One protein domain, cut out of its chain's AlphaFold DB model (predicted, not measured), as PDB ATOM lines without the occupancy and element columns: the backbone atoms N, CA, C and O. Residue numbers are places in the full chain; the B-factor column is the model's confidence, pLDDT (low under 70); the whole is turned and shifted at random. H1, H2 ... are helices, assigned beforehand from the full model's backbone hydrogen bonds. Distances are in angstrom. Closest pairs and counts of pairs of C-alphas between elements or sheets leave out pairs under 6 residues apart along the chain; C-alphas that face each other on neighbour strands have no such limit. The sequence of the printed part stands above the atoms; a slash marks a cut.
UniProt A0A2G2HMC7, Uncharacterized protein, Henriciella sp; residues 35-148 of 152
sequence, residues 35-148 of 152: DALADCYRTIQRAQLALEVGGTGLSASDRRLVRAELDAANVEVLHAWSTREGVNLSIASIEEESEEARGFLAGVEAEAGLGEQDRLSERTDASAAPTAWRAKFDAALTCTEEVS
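Overview. This is residues 35 to 148 of the 152 residues of an uncharacterized protein of Henriciella sp (UniProt A0A2G2HMC7). Three long helices, H1, H2 and H6, lie side by side in a bundle, with H5 packed on H1 at a steep angle. Near the end where H1 begins, H4 crosses the bundle's direction, and the short H3 lies between H2 and H4. The printed part has 114 residues with six named helices, H1 to H6 in chain order, and no named strand; the class is all helix. It is compact, with a radius of gyration of the C-alphas of 14.1 A and spans of 41 by 30 by 26 A.

Arrangement. H1, residues 35 to 54, is the hub, touching four helices. H2, residues 60 to 84, forms a helical hairpin with H1, at a shallow tilt of 15 degrees; their closest C-alphas, Leu 37 and Val 77, are 6.5 A apart. H3, residues 91 to 95, touches residues 75 to 79 of H2 alone, closest at C-alphas 79 and 91, 6.2 A. H4, residues 99 to 112, touches H3, closest at C-alphas 94 and 101, 5.9 A. H4 touches H1 with residues 111 to 112 alone, about perpendicular at 90 degrees, closest at C-alphas 38 and 112, 5.2 A. H5, residues 116 to 128, touches H1 at a steep tilt of 46 degrees, closest at C-alphas 50 and 126, 5.0 A. H6, residues 130 to 147, touches H1 at a shallow tilt of 25 degrees, opposite ways, closest at C-alphas 54 and 130, 3.8 A. H6 touches H2 at 30 degrees, the same way, closest at C-alphas 73 and 144, 5.9 A. Every O i to N i+4 pair is within hydrogen-bond range in H1, H2, H3 and H5; H4 has 8 of 10 and H6 12 of 14.

Along the chain. H1 starts at C-alpha 35 (18.718, 24.416, -26.052) and measures 27.5 A, H2 36.3 A, H4 20.6 A, H5 18.4 A and H6 27.6 A, ending at C-alpha 147 (16.307, 32.561, -32.266).

Size, cuts and confidence. The C-alphas farthest apart, of Gly 57 and Gly 86, are 42.0 A apart. The printed part has no cut, no link is long, and no printed residue is under 70 in pLDDT.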
ATOM      1  N   ASP A  35      18.837  25.591 -25.186       96.19
ATOM      2  CA  ASP A  35      18.718  24.416 -26.052       96.19
ATOM      3  C   ASP A  35      18.410  24.814 -27.503       96.19
ATOM      4  O   ASP A  35      19.045  24.303 -28.420       96.19
ATOM      5  N   ALA A  36      17.508  25.782 -27.716       96.56
ATOM      6  CA  ALA A  36      17.196  26.292 -29.054       96.56
ATOM      7  C   ALA A  36      18.416  26.948 -29.723       96.56
ATOM      8  O   ALA A  36      18.702  26.679 -30.891       96.56
ATOM      9  N   LEU A  37      19.176  27.756 -28.976       97.50
ATOM     10  CA  LEU A  37      20.420  28.355 -29.468       97.50
ATOM     11  C   LEU A  37      21.475  27.284 -29.784       97.50
ATOM     12  O   LEU A  37      22.101  27.331 -30.841       97.50
ATOM     13  N   ALA A  38      21.637  26.283 -28.915       98.25
ATOM     14  CA  ALA A  38      22.568  25.174 -29.108       98.25
ATOM     15  C   ALA A  38      22.208  24.309 -30.325       98.25
ATOM     16  O   ALA A  38      23.090  23.878 -31.072       98.25
ATOM     17  N   ASP A  39      20.919  24.029 -30.525       98.25
ATOM     18  CA  ASP A  39      20.420  23.290 -31.683       98.25
ATOM     19  C   ASP A  39      20.621  24.084 -32.979       98.25
ATOM     20  O   ASP A  39      21.093  23.520 -33.975       98.25
ATOM     21  N   CYS A  40      20.335  25.390 -32.973       98.50
ATOM     22  CA  CYS A  40      20.543  26.232 -34.147       98.50
ATOM     23  C   CYS A  40      22.035  26.380 -34.485       98.50
ATOM     24  O   CYS A  40      22.433  26.160 -35.630       98.50
ATOM     25  N   TYR A  41      22.894  26.595 -33.482       98.50
ATOM     26  CA  TYR A  41      24.350  26.635 -33.649       98.50
ATOM     27  C   TYR A  41      24.889  25.359 -34.321       98.50
ATOM     28  O   TYR A  41      25.617  25.416 -35.315       98.50
ATOM     29  N   ARG A  42      24.453  24.177 -33.862       98.62
ATOM     30  CA  ARG A  42      24.811  22.897 -34.501       98.62
ATOM     31  C   ARG A  42      24.234  22.751 -35.905       98.62
ATOM     32  O   ARG A  42      24.862  22.119 -36.756       98.62
ATOM     33  N   THR A  43      23.052  23.299 -36.166       98.62
ATOM     34  CA  THR A  43      22.432  23.297 -37.500       98.62
ATOM     35  C   THR A  43      23.268  24.102 -38.493       98.62
ATOM     36  O   THR A  43      23.563  23.599 -39.580       98.62
ATOM     37  N   ILE A  44      23.757  25.276 -38.088       98.62
ATOM     38  CA  ILE A  44      24.664  26.107 -38.888       98.62
ATOM     39  C   ILE A  44      25.986  25.375 -39.156       98.62
ATOM     40  O   ILE A  44      26.391  25.269 -40.316       98.62
ATOM     41  N   GLN A  45      26.617  24.774 -38.138       98.44
ATOM     42  CA  GLN A  45      27.855  24.000 -38.336       98.44
ATOM     43  C   GLN A  45      27.668  22.850 -39.343       98.44
ATOM     44  O   GLN A  45      28.522  22.613 -40.201       98.44
ATOM     45  N   ARG A  46      26.531  22.139 -39.286       98.00
ATOM     46  CA  ARG A  46      26.219  21.077 -40.257       98.00
ATOM     47  C   ARG A  46      26.044  21.630 -41.669       98.00
ATOM     48  O   ARG A  46      26.544  21.030 -42.618       98.00
ATOM     49  N   ALA A  47      25.381  22.774 -41.826       97.62
ATOM     50  CA  ALA A  47      25.233  23.435 -43.122       97.62
ATOM     51  C   ALA A  47      26.587  23.879 -43.702       97.62
ATOM     52  O   ALA A  47      26.852  23.652 -44.887       97.62
ATOM     53  N   GLN A  48      27.476  24.428 -42.867       96.81
ATOM     54  CA  GLN A  48      28.838  24.794 -43.262       96.81
ATOM     55  C   GLN A  48      29.625  23.569 -43.752       96.81
ATOM     56  O   GLN A  48      30.202  23.612 -44.841       96.81
ATOM     57  N   LEU A  49      29.592  22.455 -43.012       95.81
ATOM     58  CA  LEU A  49      30.247  21.198 -43.404       95.81
ATOM     59  C   LEU A  49      29.671  20.618 -44.704       95.81
ATOM     60  O   LEU A  49      30.420  20.171 -45.577       95.81
ATOM     61  N   ALA A  50      28.349  20.661 -44.868       94.44
ATOM     62  CA  ALA A  50      27.698  20.206 -46.089       94.44
ATOM     63  C   ALA A  50      28.095  21.050 -47.307       94.44
ATOM     64  O   ALA A  50      28.290  20.507 -48.395       94.44
ATOM     65  N   LEU A  51      28.282  22.362 -47.137       94.12
ATOM     66  CA  LEU A  51      28.761  23.248 -48.198       94.12
ATOM     67  C   LEU A  51      30.226  22.967 -48.578       94.12
ATOM     68  O   LEU A  51      30.570  23.038 -49.762       94.12
ATOM     69  N   GLU A  52      31.078  22.630 -47.603       90.50
ATOM     70  CA  GLU A  52      32.497  22.304 -47.822       90.50
ATOM     71  C   GLU A  52      32.694  21.088 -48.714       90.50
ATOM     72  O   GLU A  52      33.508  21.118 -49.640       90.50
ATOM     73  N   VAL A  53      31.944  20.025 -48.427       85.44
ATOM     74  CA  VAL A  53      32.083  18.728 -49.097       85.44
ATOM     75  C   VAL A  53      31.154  18.626 -50.306       85.44
ATOM     76  O   VAL A  53      31.562  18.188 -51.380       85.44
ATOM     77  N   GLY A  54      29.898  19.035 -50.129       75.25
ATOM     78  CA  GLY A  54      28.780  18.733 -51.018       75.25
ATOM     79  C   GLY A  54      28.352  19.868 -51.942       75.25
ATOM     80  O   GLY A  54      27.512  19.619 -52.800       75.25
ATOM     81  N   GLY A  55      28.940  21.074 -51.855       71.69
ATOM     82  CA  GLY A  55      28.593  22.289 -52.628       71.69
ATOM     83  C   GLY A  55      28.737  22.213 -54.164       71.69
ATOM     84  O   GLY A  55      29.085  23.199 -54.821       71.69
ATOM     85  N   THR A  56      28.552  21.032 -54.743       72.12
ATOM     86  CA  THR A  56      28.336  20.721 -56.151       72.12
ATOM     87  C   THR A  56      27.212  21.577 -56.737       72.12
ATOM     88  O   THR A  56      26.195  21.847 -56.097       72.12
ATOM     89  N   GLY A  57      27.421  22.050 -57.965       75.38
ATOM     90  CA  GLY A  57      26.473  22.911 -58.676       75.38
ATOM     91  C   GLY A  57      26.564  24.405 -58.347       75.38
ATOM     92  O   GLY A  57      26.044  25.202 -59.121       75.38
ATOM     93  N   LEU A  58      27.261  24.806 -57.277       86.25
ATOM     94  CA  LEU A  58      27.535  26.219 -56.995       86.25
ATOM     95  C   LEU A  58      28.761  26.715 -57.759       86.25
ATOM     96  O   LEU A  58      29.803  26.051 -57.793       86.25
ATOM     97  N   SER A  59      28.666  27.928 -58.305       91.75
ATOM     98  CA  SER A  59      29.858  28.650 -58.735       91.75
ATOM     99  C   SER A  59      30.715  29.032 -57.521       91.75
ATOM    100  O   SER A  59      30.250  29.059 -56.379       91.75
ATOM    101  N   ALA A  60      31.984  29.376 -57.752       90.25
ATOM    102  CA  ALA A  60      32.846  29.870 -56.679       90.25
ATOM    103  C   ALA A  60      32.294  31.155 -56.029       90.25
ATOM    104  O   ALA A  60      32.518  31.381 -54.844       90.25
ATOM    105  N   SER A  61      31.583  31.989 -56.795       93.38
ATOM    106  CA  SER A  61      30.941  33.200 -56.276       93.38
ATOM    107  C   SER A  61      29.748  32.867 -55.393       93.38
ATOM    108  O   SER A  61      29.686  33.366 -54.275       93.38
ATOM    109  N   ASP A  62      28.868  31.973 -55.843       93.19
ATOM    110  CA  ASP A  62      27.686  31.588 -55.063       93.19
ATOM    111  C   ASP A  62      28.097  30.870 -53.780       93.19
ATOM    112  O   ASP A  62      27.547  31.128 -52.720       93.19
ATOM    113  N   ARG A  63      29.140  30.033 -53.836       93.12
ATOM    114  CA  ARG A  63      29.676  29.386 -52.635       93.12
ATOM    115  C   ARG A  63      30.187  30.394 -51.604       93.12
ATOM    116  O   ARG A  63      30.001  30.170 -50.413       93.12
ATOM    117  N   ARG A  64      30.830  31.486 -52.039       93.69
ATOM    118  CA  ARG A  64      31.257  32.563 -51.128       93.69
ATOM    119  C   ARG A  64      30.064  33.278 -50.507       93.69
ATOM    120  O   ARG A  64      30.119  33.573 -49.324       93.69
ATOM    121  N   LEU A  65      29.016  33.524 -51.290       95.50
ATOM    122  CA  LEU A  65      27.795  34.166 -50.809       95.50
ATOM    123  C   LEU A  65      27.074  33.291 -49.774       95.50
ATOM    124  O   LEU A  65      26.843  33.745 -48.665       95.50
ATOM    125  N   VAL A  66      26.848  32.011 -50.081       95.69
ATOM    126  CA  VAL A  66      26.229  31.055 -49.145       95.69
ATOM    127  C   VAL A  66      27.052  30.927 -47.857       95.69
ATOM    128  O   VAL A  66      26.491  30.861 -46.770       95.69
ATOM    129  N   ARG A  67      28.389  30.911 -47.958       96.06
ATOM    130  CA  ARG A  67      29.258  30.892 -46.775       96.06
ATOM    131  C   ARG A  67      29.123  32.164 -45.942       96.06
ATOM    132  O   ARG A  67      28.958  32.048 -44.740       96.06
ATOM    133  N   ALA A  68      29.134  33.334 -46.576       97.31
ATOM    134  CA  ALA A  68      28.953  34.602 -45.877       97.31
ATOM    135  C   ALA A  68      27.596  34.675 -45.155       97.31
ATOM    136  O   ALA A  68      27.536  35.174 -44.039       97.31
ATOM    137  N   GLU A  69      26.530  34.136 -45.752       98.19
ATOM    138  CA  GLU A  69      25.216  34.065 -45.099       98.19
ATOM    139  C   GLU A  69      25.213  33.113 -43.894       98.19
ATOM    140  O   GLU A  69      24.667  33.457 -42.851       98.19
ATOM    141  N   LEU A  70      25.878  31.955 -43.982       98.25
ATOM    142  CA  LEU A  70      26.040  31.059 -42.827       98.25
ATOM    143  C   LEU A  70      26.905  31.674 -41.719       98.25
ATOM    144  O   LEU A  70      26.636  31.447 -40.542       98.25
ATOM    145  N   ASP A  71      27.934  32.439 -42.082       98.06
ATOM    146  CA  ASP A  71      28.799  33.121 -41.118       98.06
ATOM    147  C   ASP A  71      28.030  34.247 -40.403       98.06
ATOM    148  O   ASP A  71      28.095  34.342 -39.179       98.06
ATOM    149  N   ALA A  72      27.224  35.027 -41.132       98.00
ATOM    150  CA  ALA A  72      26.325  36.026 -40.548       98.00
ATOM    151  C   ALA A  72      25.285  35.379 -39.617       98.00
ATOM    152  O   ALA A  72      25.124  35.802 -38.475       98.00
ATOM    153  N   ALA A  73      24.657  34.284 -40.057       98.25
ATOM    154  CA  ALA A  73      23.711  33.527 -39.246       98.25
ATOM    155  C   ALA A  73      24.344  33.010 -37.941       98.25
ATOM    156  O   ALA A  73      23.730  33.065 -36.876       98.25
ATOM    157  N   ASN A  74      25.593  32.540 -38.004       98.31
ATOM    158  CA  ASN A  74      26.346  32.104 -36.833       98.31
ATOM    159  C   ASN A  74      26.582  33.251 -35.840       98.31
ATOM    160  O   ASN A  74      26.403  33.083 -34.633       98.31
ATOM    161  N   VAL A  75      26.970  34.418 -36.351       98.06
ATOM    162  CA  VAL A  75      27.205  35.629 -35.558       98.06
ATOM    163  C   VAL A  75      25.924  36.091 -34.862       98.06
ATOM    164  O   VAL A  75      25.967  36.412 -33.676       98.06
ATOM    165  N   GLU A  76      24.780  36.063 -35.546       97.25
ATOM    166  CA  GLU A  76      23.480  36.416 -34.963       97.25
ATOM    167  C   GLU A  76      23.077  35.475 -33.819       97.25
ATOM    168  O   GLU A  76      22.679  35.940 -32.747       97.25
ATOM    169  N   VAL A  77      23.251  34.160 -33.996       97.75
ATOM    170  CA  VAL A  77      22.989  33.172 -32.934       97.75
ATOM    171  C   VAL A  77      23.898  33.410 -31.729       97.75
ATOM    172  O   VAL A  77      23.436  33.402 -30.587       97.75
ATOM    173  N   LEU A  78      25.188  33.662 -31.959       97.88
ATOM    174  CA  LEU A  78      26.151  33.950 -30.892       97.88
ATOM    175  C   LEU A  78      25.838  35.267 -30.176       97.88
ATOM    176  O   LEU A  78      25.986  35.352 -28.956       97.88
ATOM    177  N   HIS A  79      25.365  36.275 -30.906       96.69
ATOM    178  CA  HIS A  79      24.923  37.539 -30.336       96.69
ATOM    179  C   HIS A  79      23.713  37.332 -29.426       96.69
ATOM    180  O   HIS A  79      23.779  37.701 -28.252       96.69
ATOM    181  N   ALA A  80      22.675  36.644 -29.916       95.56
ATOM    182  CA  ALA A  80      21.491  36.292 -29.135       95.56
ATOM    183  C   ALA A  80      21.842  35.489 -27.876       95.56
ATOM    184  O   ALA A  80      21.334  35.762 -26.784       95.56
ATOM    185  N   TRP A  81      22.777  34.545 -27.998       96.75
ATOM    186  CA  TRP A  81      23.295  33.797 -26.860       96.75
ATOM    187  C   TRP A  81      23.999  34.715 -25.856       96.75
ATOM    188  O   TRP A  81      23.730  34.639 -24.654       96.75
ATOM    189  N   SER A  82      24.853  35.626 -26.326       96.19
ATOM    190  CA  SER A  82      25.576  36.555 -25.453       96.19
ATOM    191  C   SER A  82      24.633  37.495 -24.693       96.19
ATOM    192  O   SER A  82      24.853  37.752 -23.507       96.19
ATOM    193  N   THR A  83      23.554  37.961 -25.333       94.38
ATOM    194  CA  THR A  83      22.499  38.770 -24.705       94.38
ATOM    195  C   THR A  83      21.771  37.966 -23.636       94.38
ATOM    196  O   THR A  83      21.624  38.426 -22.503       94.38
ATOM    197  N   ARG A  84      21.395  36.722 -23.954       93.00
ATOM    198  CA  ARG A  84      20.713  35.809 -23.029       93.00
ATOM    199  C   ARG A  84      21.517  35.515 -21.766       93.00
ATOM    200  O   ARG A  84      20.925  35.365 -20.696       93.00
ATOM    201  N   GLU A  85      22.833  35.399 -21.886       92.88
ATOM    202  CA  GLU A  85      23.734  35.166 -20.747       92.88
ATOM    203  C   GLU A  85      24.145  36.464 -20.032       92.88
ATOM    204  O   GLU A  85      24.900  36.434 -19.062       92.88
ATOM    205  N   GLY A  86      23.658  37.621 -20.492       93.25
ATOM    206  CA  GLY A  86      23.981  38.924 -19.913       93.25
ATOM    207  C   GLY A  86      25.398  39.419 -20.221       93.25
ATOM    208  O   GLY A  86      25.817  40.428 -19.653       93.25
ATOM    209  N   VAL A  87      26.126  38.755 -21.124       94.75
ATOM    210  CA  VAL A  87      27.458  39.177 -21.591       94.75
ATOM    211  C   VAL A  87      27.340  40.374 -22.539       94.75
ATOM    212  O   VAL A  87      28.137  41.300 -22.437       94.75
ATOM    213  N   ASN A  88      26.307  40.386 -23.394       94.19
ATOM    214  CA  ASN A  88      25.980  41.481 -24.320       94.19
ATOM    215  C   ASN A  88      27.159  41.896 -25.220       94.19
ATOM    216  O   ASN A  88      27.521  43.074 -25.287       94.19
ATOM    217  N   LEU A  89      27.779  40.924 -25.893       96.00
ATOM    218  CA  LEU A  89      28.834  41.211 -26.865       96.00
ATOM    219  C   LEU A  89      28.246  41.961 -28.058       96.00
ATOM    220  O   LEU A  89      27.103  41.728 -28.432       96.00
ATOM    221  N   SER A  90      29.031  42.832 -28.691       96.25
ATOM    222  CA  SER A  90      28.619  43.412 -29.970       96.25
ATOM    223  C   SER A  90      28.811  42.407 -31.110       96.25
ATOM    224  O   SER A  90      29.712  41.568 -31.049       96.25
ATOM    225  N   ILE A  91      28.018  42.540 -32.177       95.38
ATOM    226  CA  ILE A  91      28.190  41.784 -33.429       95.38
ATOM    227  C   ILE A  91      29.640  41.872 -33.928       95.38
ATOM    228  O   ILE A  91      30.271  40.843 -34.147       95.38
ATOM    229  N   ALA A  92      30.211  43.080 -33.980       96.88
ATOM    230  CA  ALA A  92      31.593  43.290 -34.414       96.88
ATOM    231  C   ALA A  92      32.608  42.542 -33.530       96.88
ATOM    232  O   ALA A  92      33.553  41.947 -34.035       96.88
ATOM    233  N   SER A  93      32.401  42.511 -32.209       97.62
ATOM    234  CA  SER A  93      33.281  41.771 -31.290       97.62
ATOM    235  C   SER A  93      33.257  40.262 -31.545       97.62
ATOM    236  O   SER A  93      34.278  39.600 -31.358       97.62
ATOM    237  N   ILE A  94      32.104  39.725 -31.954       97.69
ATOM    238  CA  ILE A  94      31.934  38.314 -32.313       97.69
ATOM    239  C   ILE A  94      32.584  38.034 -33.672       97.69
ATOM    240  O   ILE A  94      33.381  37.107 -33.766       97.69
ATOM    241  N   GLU A  95      32.295  38.849 -34.692       96.88
ATOM    242  CA  GLU A  95      32.865  38.726 -36.045       96.88
ATOM    243  C   GLU A  95      34.396  38.795 -36.049       96.88
ATOM    244  O   GLU A  95      35.061  38.049 -36.765       96.88
ATOM    245  N   GLU A  96      34.965  39.690 -35.241       96.62
ATOM    246  CA  GLU A  96      36.411  39.893 -35.136       96.62
ATOM    247  C   GLU A  96      37.091  38.914 -34.166       96.62
ATOM    248  O   GLU A  96      38.317  38.947 -34.027       96.62
ATOM    249  N   GLU A  97      36.319  38.073 -33.468       96.75
ATOM    250  CA  GLU A  97      36.788  37.223 -32.366       96.75
ATOM    251  C   GLU A  97      37.706  37.995 -31.397       96.75
ATOM    252  O   GLU A  97      38.842  37.593 -31.077       96.75
ATOM    253  N   SER A  98      37.211  39.155 -30.953       97.56
ATOM    254  CA  SER A  98      37.957  40.065 -30.087       97.56
ATOM    255  C   SER A  98      38.395  39.366 -28.795       97.56
ATOM    256  O   SER A  98      37.831  38.351 -28.381       97.56
ATOM    257  N   GLU A  99      39.408  39.907 -28.113       95.81
ATOM    258  CA  GLU A  99      39.884  39.341 -26.839       95.81
ATOM    259  C   GLU A  99      38.749  39.176 -25.813       95.81
ATOM    260  O   GLU A  99      38.704  38.186 -25.083       95.81
ATOM    261  N   GLU A 100      37.799  40.108 -25.833       91.81
ATOM    262  CA  GLU A 100      36.601  40.141 -24.995       91.81
ATOM    263  C   GLU A 100      35.635  38.988 -25.320       91.81
ATOM    264  O   GLU A 100      35.044  38.396 -24.418       91.81
ATOM    265  N   ALA A 101      35.502  38.633 -26.604       97.31
ATOM    266  CA  ALA A 101      34.581  37.602 -27.075       97.31
ATOM    267  C   ALA A 101      35.139  36.177 -26.931       97.31
ATOM    268  O   ALA A 101      34.378  35.243 -26.684       97.31
ATOM    269  N   ARG A 102      36.461  35.980 -27.038       97.31
ATOM    270  CA  ARG A 102      37.092  34.641 -27.107       97.31
ATOM    271  C   ARG A 102      36.661  33.677 -26.010       97.31
ATOM    272  O   ARG A 102      36.418  32.507 -26.293       97.31
ATOM    273  N   GLY A 103      36.590  34.147 -24.764       97.75
ATOM    274  CA  GLY A 103      36.198  33.302 -23.633       97.75
ATOM    275  C   GLY A 103      34.760  32.796 -23.758       97.75
ATOM    276  O   GLY A 103      34.498  31.621 -23.521       97.75
ATOM    277  N   PHE A 104      33.853  33.672 -24.190       97.81
ATOM    278  CA  PHE A 104      32.459  33.328 -24.445       97.81
ATOM    279  C   PHE A 104      32.331  32.357 -25.624       97.81
ATOM    280  O   PHE A 104      31.717  31.303 -25.480       97.81
ATOM    281  N   LEU A 105      32.976  32.661 -26.754       98.38
ATOM    282  CA  LEU A 105      32.938  31.825 -27.959       98.38
ATOM    283  C   LEU A 105      33.486  30.416 -27.701       98.38
ATOM    284  O   LEU A 105      32.871  29.427 -28.092       98.38
ATOM    285  N   ALA A 106      34.605  30.312 -26.979       98.06
ATOM    286  CA  ALA A 106      35.167  29.026 -26.579       98.06
ATOM    287  C   ALA A 106      34.234  28.247 -25.637       98.06
ATOM    288  O   ALA A 106      34.172  27.023 -25.714       98.06
ATOM    289  N   GLY A 107      33.504  28.946 -24.761       98.00
ATOM    290  CA  GLY A 107      32.481  28.349 -23.904       98.00
ATOM    291  C   GLY A 107      31.324  27.755 -24.708       98.00
ATOM    292  O   GLY A 107      30.988  26.591 -24.506       98.00
ATOM    293  N   VAL A 108      30.781  28.514 -25.667       98.06
ATOM    294  CA  VAL A 108      29.698  28.047 -26.551       98.06
ATOM    295  C   VAL A 108      30.142  26.847 -27.387       98.06
ATOM    296  O   VAL A 108      29.428  25.850 -27.452       98.06
ATOM    297  N   GLU A 109      31.335  26.890 -27.982       98.00
ATOM    298  CA  GLU A 109      31.866  25.759 -28.754       98.00
ATOM    299  C   GLU A 109      32.090  24.520 -27.871       98.00
ATOM    300  O   GLU A 109      31.830  23.400 -28.305       98.00
ATOM    301  N   ALA A 110      32.512  24.687 -26.615       97.62
ATOM    302  CA  ALA A 110      32.656  23.567 -25.685       97.62
ATOM    303  C   ALA A 110      31.307  22.973 -25.237       97.62
ATOM    304  O   ALA A 110      31.228  21.771 -24.981       97.62
ATOM    305  N   GLU A 111      30.266  23.798 -25.115       96.44
ATOM    306  CA  GLU A 111      28.933  23.383 -24.664       96.44
ATOM    307  C   GLU A 111      28.094  22.771 -25.791       96.44
ATOM    308  O   GLU A 111      27.429  21.753 -25.596       96.44
ATOM    309  N   ALA A 112      28.126  23.388 -26.971       97.62
ATOM    310  CA  ALA A 112      27.205  23.097 -28.061       97.62
ATOM    311  C   ALA A 112      27.889  22.797 -29.395       97.62
ATOM    312  O   ALA A 112      27.192  22.465 -30.352       97.62
ATOM    313  N   GLY A 113      29.215  22.888 -29.493       97.06
ATOM    314  CA  GLY A 113      29.935  22.530 -30.709       97.06
ATOM    315  C   GLY A 113      29.676  21.084 -31.128       97.06
ATOM    316  O   GLY A 113      29.447  20.197 -30.300       97.06
ATOM    317  N   LEU A 114      29.701  20.818 -32.438       97.81
ATOM    318  CA  LEU A 114      29.602  19.441 -32.920       97.81
ATOM    319  C   LEU A 114      30.785  18.616 -32.403       97.81
ATOM    320  O   LEU A 114      31.941  19.018 -32.525       97.81
ATOM    321  N   GLY A 115      30.516  17.415 -31.895       97.12
ATOM    322  CA  GLY A 115      31.583  16.467 -31.592       97.12
ATOM    323  C   GLY A 115      32.312  16.020 -32.864       97.12
ATOM    324  O   GLY A 115      31.755  16.049 -33.962       97.12
ATOM    325  N   GLU A 116      33.549  15.536 -32.733       97.06
ATOM    326  CA  GLU A 116      34.330  15.059 -33.890       97.06
ATOM    327  C   GLU A 116      33.605  13.949 -34.666       97.06
ATOM    328  O   GLU A 116      33.600  13.937 -35.896       97.06
ATOM    329  N   GLN A 117      32.926  13.045 -33.956       97.56
ATOM    330  CA  GLN A 117      32.132  11.993 -34.587       97.56
ATOM    331  C   GLN A 117      30.992  12.571 -35.438       97.56
ATOM    332  O   GLN A 117      30.815  12.133 -36.573       97.56
ATOM    333  N   ASP A 118      30.271  13.577 -34.939       97.50
ATOM    334  CA  ASP A 118      29.185  14.222 -35.683       97.50
ATOM    335  C   ASP A 118      29.714  14.957 -36.916       97.50
ATOM    336  O   ASP A 118      29.097  14.903 -37.980       97.50
ATOM    337  N   ARG A 119      30.889  15.592 -36.811       97.00
ATOM    338  CA  ARG A 119      31.552  16.245 -37.950       97.00
ATOM    339  C   ARG A 119      31.936  15.238 -39.033       97.00
ATOM    340  O   ARG A 119      31.727  15.498 -40.218       97.00
ATOM    341  N   LEU A 120      32.483  14.086 -38.645       96.88
ATOM    342  CA  LEU A 120      32.835  13.007 -39.574       96.88
ATOM    343  C   LEU A 120      31.600  12.388 -40.233       96.88
ATOM    344  O   LEU A 120      31.605  12.150 -41.446       96.88
ATOM    345  N   SER A 121      30.542  12.156 -39.456       96.50
ATOM    346  CA  SER A 121      29.254  11.696 -39.972       96.50
ATOM    347  C   SER A 121      28.676  12.691 -40.977       96.50
ATOM    348  O   SER A 121      28.382  12.302 -42.102       96.50
ATOM    349  N   GLU A 122      28.634  13.983 -40.648       96.25
ATOM    350  CA  GLU A 122      28.105  15.018 -41.541       96.25
ATOM    351  C   GLU A 122      28.903  15.124 -42.849       96.25
ATOM    352  O   GLU A 122      28.326  15.224 -43.929       96.25
ATOM    353  N   ARG A 123      30.238  15.028 -42.794       94.44
ATOM    354  CA  ARG A 123      31.073  14.999 -44.009       94.44
ATOM    355  C   ARG A 123      30.794  13.770 -44.873       94.44
ATOM    356  O   ARG A 123      30.818  13.865 -46.101       94.44
ATOM    357  N   THR A 124      30.540  12.623 -44.246       95.44
ATOM    358  CA  THR A 124      30.182  11.385 -44.950       95.44
ATOM    359  C   THR A 124      28.826  11.536 -45.637       95.44
ATOM    360  O   THR A 124      28.716  11.246 -46.828       95.44
ATOM    361  N   ASP A 125      27.831  12.071 -44.931       93.81
ATOM    362  CA  ASP A 125      26.488  12.309 -45.463       93.81
ATOM    363  C   ASP A 125      26.506  13.329 -46.608       93.81
ATOM    364  O   ASP A 125      25.901  13.099 -47.656       93.81
ATOM    365  N   ALA A 126      27.263  14.419 -46.464       92.75
ATOM    366  CA  ALA A 126      27.425  15.430 -47.508       92.75
ATOM    367  C   ALA A 126      28.114  14.879 -48.766       92.75
ATOM    368  O   ALA A 126      27.773  15.268 -49.881       92.75
ATOM    369  N   SER A 127      29.062  13.950 -48.608       91.81
ATOM    370  CA  SER A 127      29.685  13.245 -49.734       91.81
ATOM    371  C   SER A 127      28.697  12.301 -50.430       91.81
ATOM    372  O   SER A 127      28.657  12.229 -51.659       91.81
ATOM    373  N   ALA A 128      27.863  11.602 -49.653       93.50
ATOM    374  CA  ALA A 128      26.853  10.682 -50.169       93.50
ATOM    375  C   ALA A 128      25.675  11.401 -50.852       93.50
ATOM    376  O   ALA A 128      25.112  10.880 -51.817       93.50
ATOM    377  N   ALA A 129      25.321  12.603 -50.388       92.25
ATOM    378  CA  ALA A 129      24.240  13.425 -50.927       92.25
ATOM    379  C   ALA A 129      24.691  14.882 -51.165       92.25
ATOM    380  O   ALA A 129      24.255  15.787 -50.449       92.25
ATOM    381  N   PRO A 130      25.504  15.153 -52.205       87.62
ATOM    382  CA  PRO A 130      26.096  16.472 -52.414       87.62
ATOM    383  C   PRO A 130      25.064  17.600 -52.504       87.62
ATOM    384  O   PRO A 130      25.222  18.636 -51.879       87.62
ATOM    385  N   THR A 131      23.931  17.401 -53.174       90.12
ATOM    386  CA  THR A 131      22.905  18.450 -53.329       90.12
ATOM    387  C   THR A 131      22.099  18.755 -52.059       90.12
ATOM    388  O   THR A 131      21.329  19.717 -52.055       90.12
ATOM    389  N   ALA A 132      22.271  17.990 -50.974       92.06
ATOM    390  CA  ALA A 132      21.552  18.200 -49.716       92.06
ATOM    391  C   ALA A 132      22.002  19.463 -48.956       92.06
ATOM    392  O   ALA A 132      21.306  19.889 -48.031       92.06
ATOM    393  N   TRP A 133      23.117  20.093 -49.360       93.56
ATOM    394  CA  TRP A 133      23.613  21.334 -48.747       93.56
ATOM    395  C   TRP A 133      22.546  22.437 -48.719       93.56
ATOM    396  O   TRP A 133      22.473  23.179 -47.746       93.56
ATOM    397  N   ARG A 134      21.678  22.513 -49.741       94.56
ATOM    398  CA  ARG A 134      20.648  23.557 -49.837       94.56
ATOM    399  C   ARG A 134      19.610  23.451 -48.723       94.56
ATOM    400  O   ARG A 134      19.311  24.443 -48.082       94.56
ATOM    401  N   ALA A 135      19.112  22.246 -48.448       96.00
ATOM    402  CA  ALA A 135      18.130  22.044 -47.384       96.00
ATOM    403  C   ALA A 135      18.717  22.355 -45.996       96.00
ATOM    404  O   ALA A 135      18.022  22.875 -45.131       96.00
ATOM    405  N   LYS A 136      20.006  22.055 -45.786       96.94
ATOM    406  CA  LYS A 136      20.711  22.387 -44.540       96.94
ATOM    407  C   LYS A 136      20.944  23.891 -44.404       96.94
ATOM    408  O   LYS A 136      20.799  24.420 -43.313       96.94
ATOM    409  N   PHE A 137      21.267  24.560 -45.506       97.19
ATOM    410  CA  PHE A 137      21.364  26.012 -45.565       97.19
ATOM    411  C   PHE A 137      20.027  26.687 -45.227       97.19
ATOM    412  O   PHE A 137      19.985  27.512 -44.324       97.19
ATOM    413  N   ASP A 138      18.931  26.264 -45.863       98.00
ATOM    414  CA  ASP A 138      17.594  26.805 -45.589       98.00
ATOM    415  C   ASP A 138      17.193  26.586 -44.112       98.00
ATOM    416  O   ASP A 138      16.651  27.484 -43.468       98.00
ATOM    417  N   ALA A 139      17.510  25.414 -43.544       98.25
ATOM    418  CA  ALA A 139      17.270  25.117 -42.131       98.25
ATOM    419  C   ALA A 139      18.111  25.985 -41.180       98.25
ATOM    420  O   ALA A 139      17.620  26.369 -40.121       98.25
ATOM    421  N   ALA A 140      19.356  26.297 -41.553       98.44
ATOM    422  CA  ALA A 140      20.219  27.188 -40.785       98.44
ATOM    423  C   ALA A 140      19.649  28.612 -40.743       98.44
ATOM    424  O   ALA A 140      19.515  29.166 -39.660       98.44
ATOM    425  N   LEU A 141      19.235  29.167 -41.888       98.12
ATOM    426  CA  LEU A 141      18.623  30.501 -41.916       98.12
ATOM    427  C   LEU A 141      17.303  30.541 -41.137       98.12
ATOM    428  O   LEU A 141      17.086  31.449 -40.343       98.12
ATOM    429  N   THR A 142      16.462  29.515 -41.303       97.62
ATOM    430  CA  THR A 142      15.175  29.425 -40.595       97.62
ATOM    431  C   THR A 142      15.376  29.413 -39.078       97.62
ATOM    432  O   THR A 142      14.717  30.167 -38.370       97.62
ATOM    433  N   CYS A 143      16.298  28.589 -38.562       97.69
ATOM    434  CA  CYS A 143      16.513  28.543 -37.117       97.69
ATOM    435  C   CYS A 143      17.105  29.852 -36.586       97.69
ATOM    436  O   CYS A 143      16.763  30.249 -35.476       97.69
ATOM    437  N   THR A 144      17.961  30.530 -37.361       97.12
ATOM    438  CA  THR A 144      18.521  31.830 -36.976       97.12
ATOM    439  C   THR A 144      17.425  32.874 -36.827       97.12
ATOM    440  O   THR A 144      17.396  33.561 -35.809       97.12
ATOM    441  N   GLU A 145      16.490  32.950 -37.777       94.44
ATOM    442  CA  GLU A 145      15.329  33.843 -37.679       94.44
ATOM    443  C   GLU A 145      14.526  33.570 -36.394       94.44
ATOM    444  O   GLU A 145      14.207  34.507 -35.662       94.44
ATOM    445  N   GLU A 146      14.281  32.294 -36.070       92.50
ATOM    446  CA  GLU A 146      13.528  31.868 -34.879       92.50
ATOM    447  C   GLU A 146      14.212  32.203 -33.542       92.50
ATOM    448  O   GLU A 146      13.522  32.386 -32.537       92.50
ATOM    449  N   VAL A 147      15.549  32.259 -33.497       93.12
ATOM    450  CA  VAL A 147      16.307  32.561 -32.266       93.12
ATOM    451  C   VAL A 147      16.872  33.983 -32.220       93.12
ATOM    452  O   VAL A 147      17.511  34.352 -31.233       93.12
ATOM    453  N   SER A 148      16.668  34.783 -33.265       83.75
ATOM    454  CA  SER A 148      17.143  36.164 -33.319       83.75
ATOM    455  C   SER A 148      16.430  37.046 -32.285       83.75
ATOM    456  O   SER A 148      15.237  36.907 -32.022       83.75
TER     457      SER A 148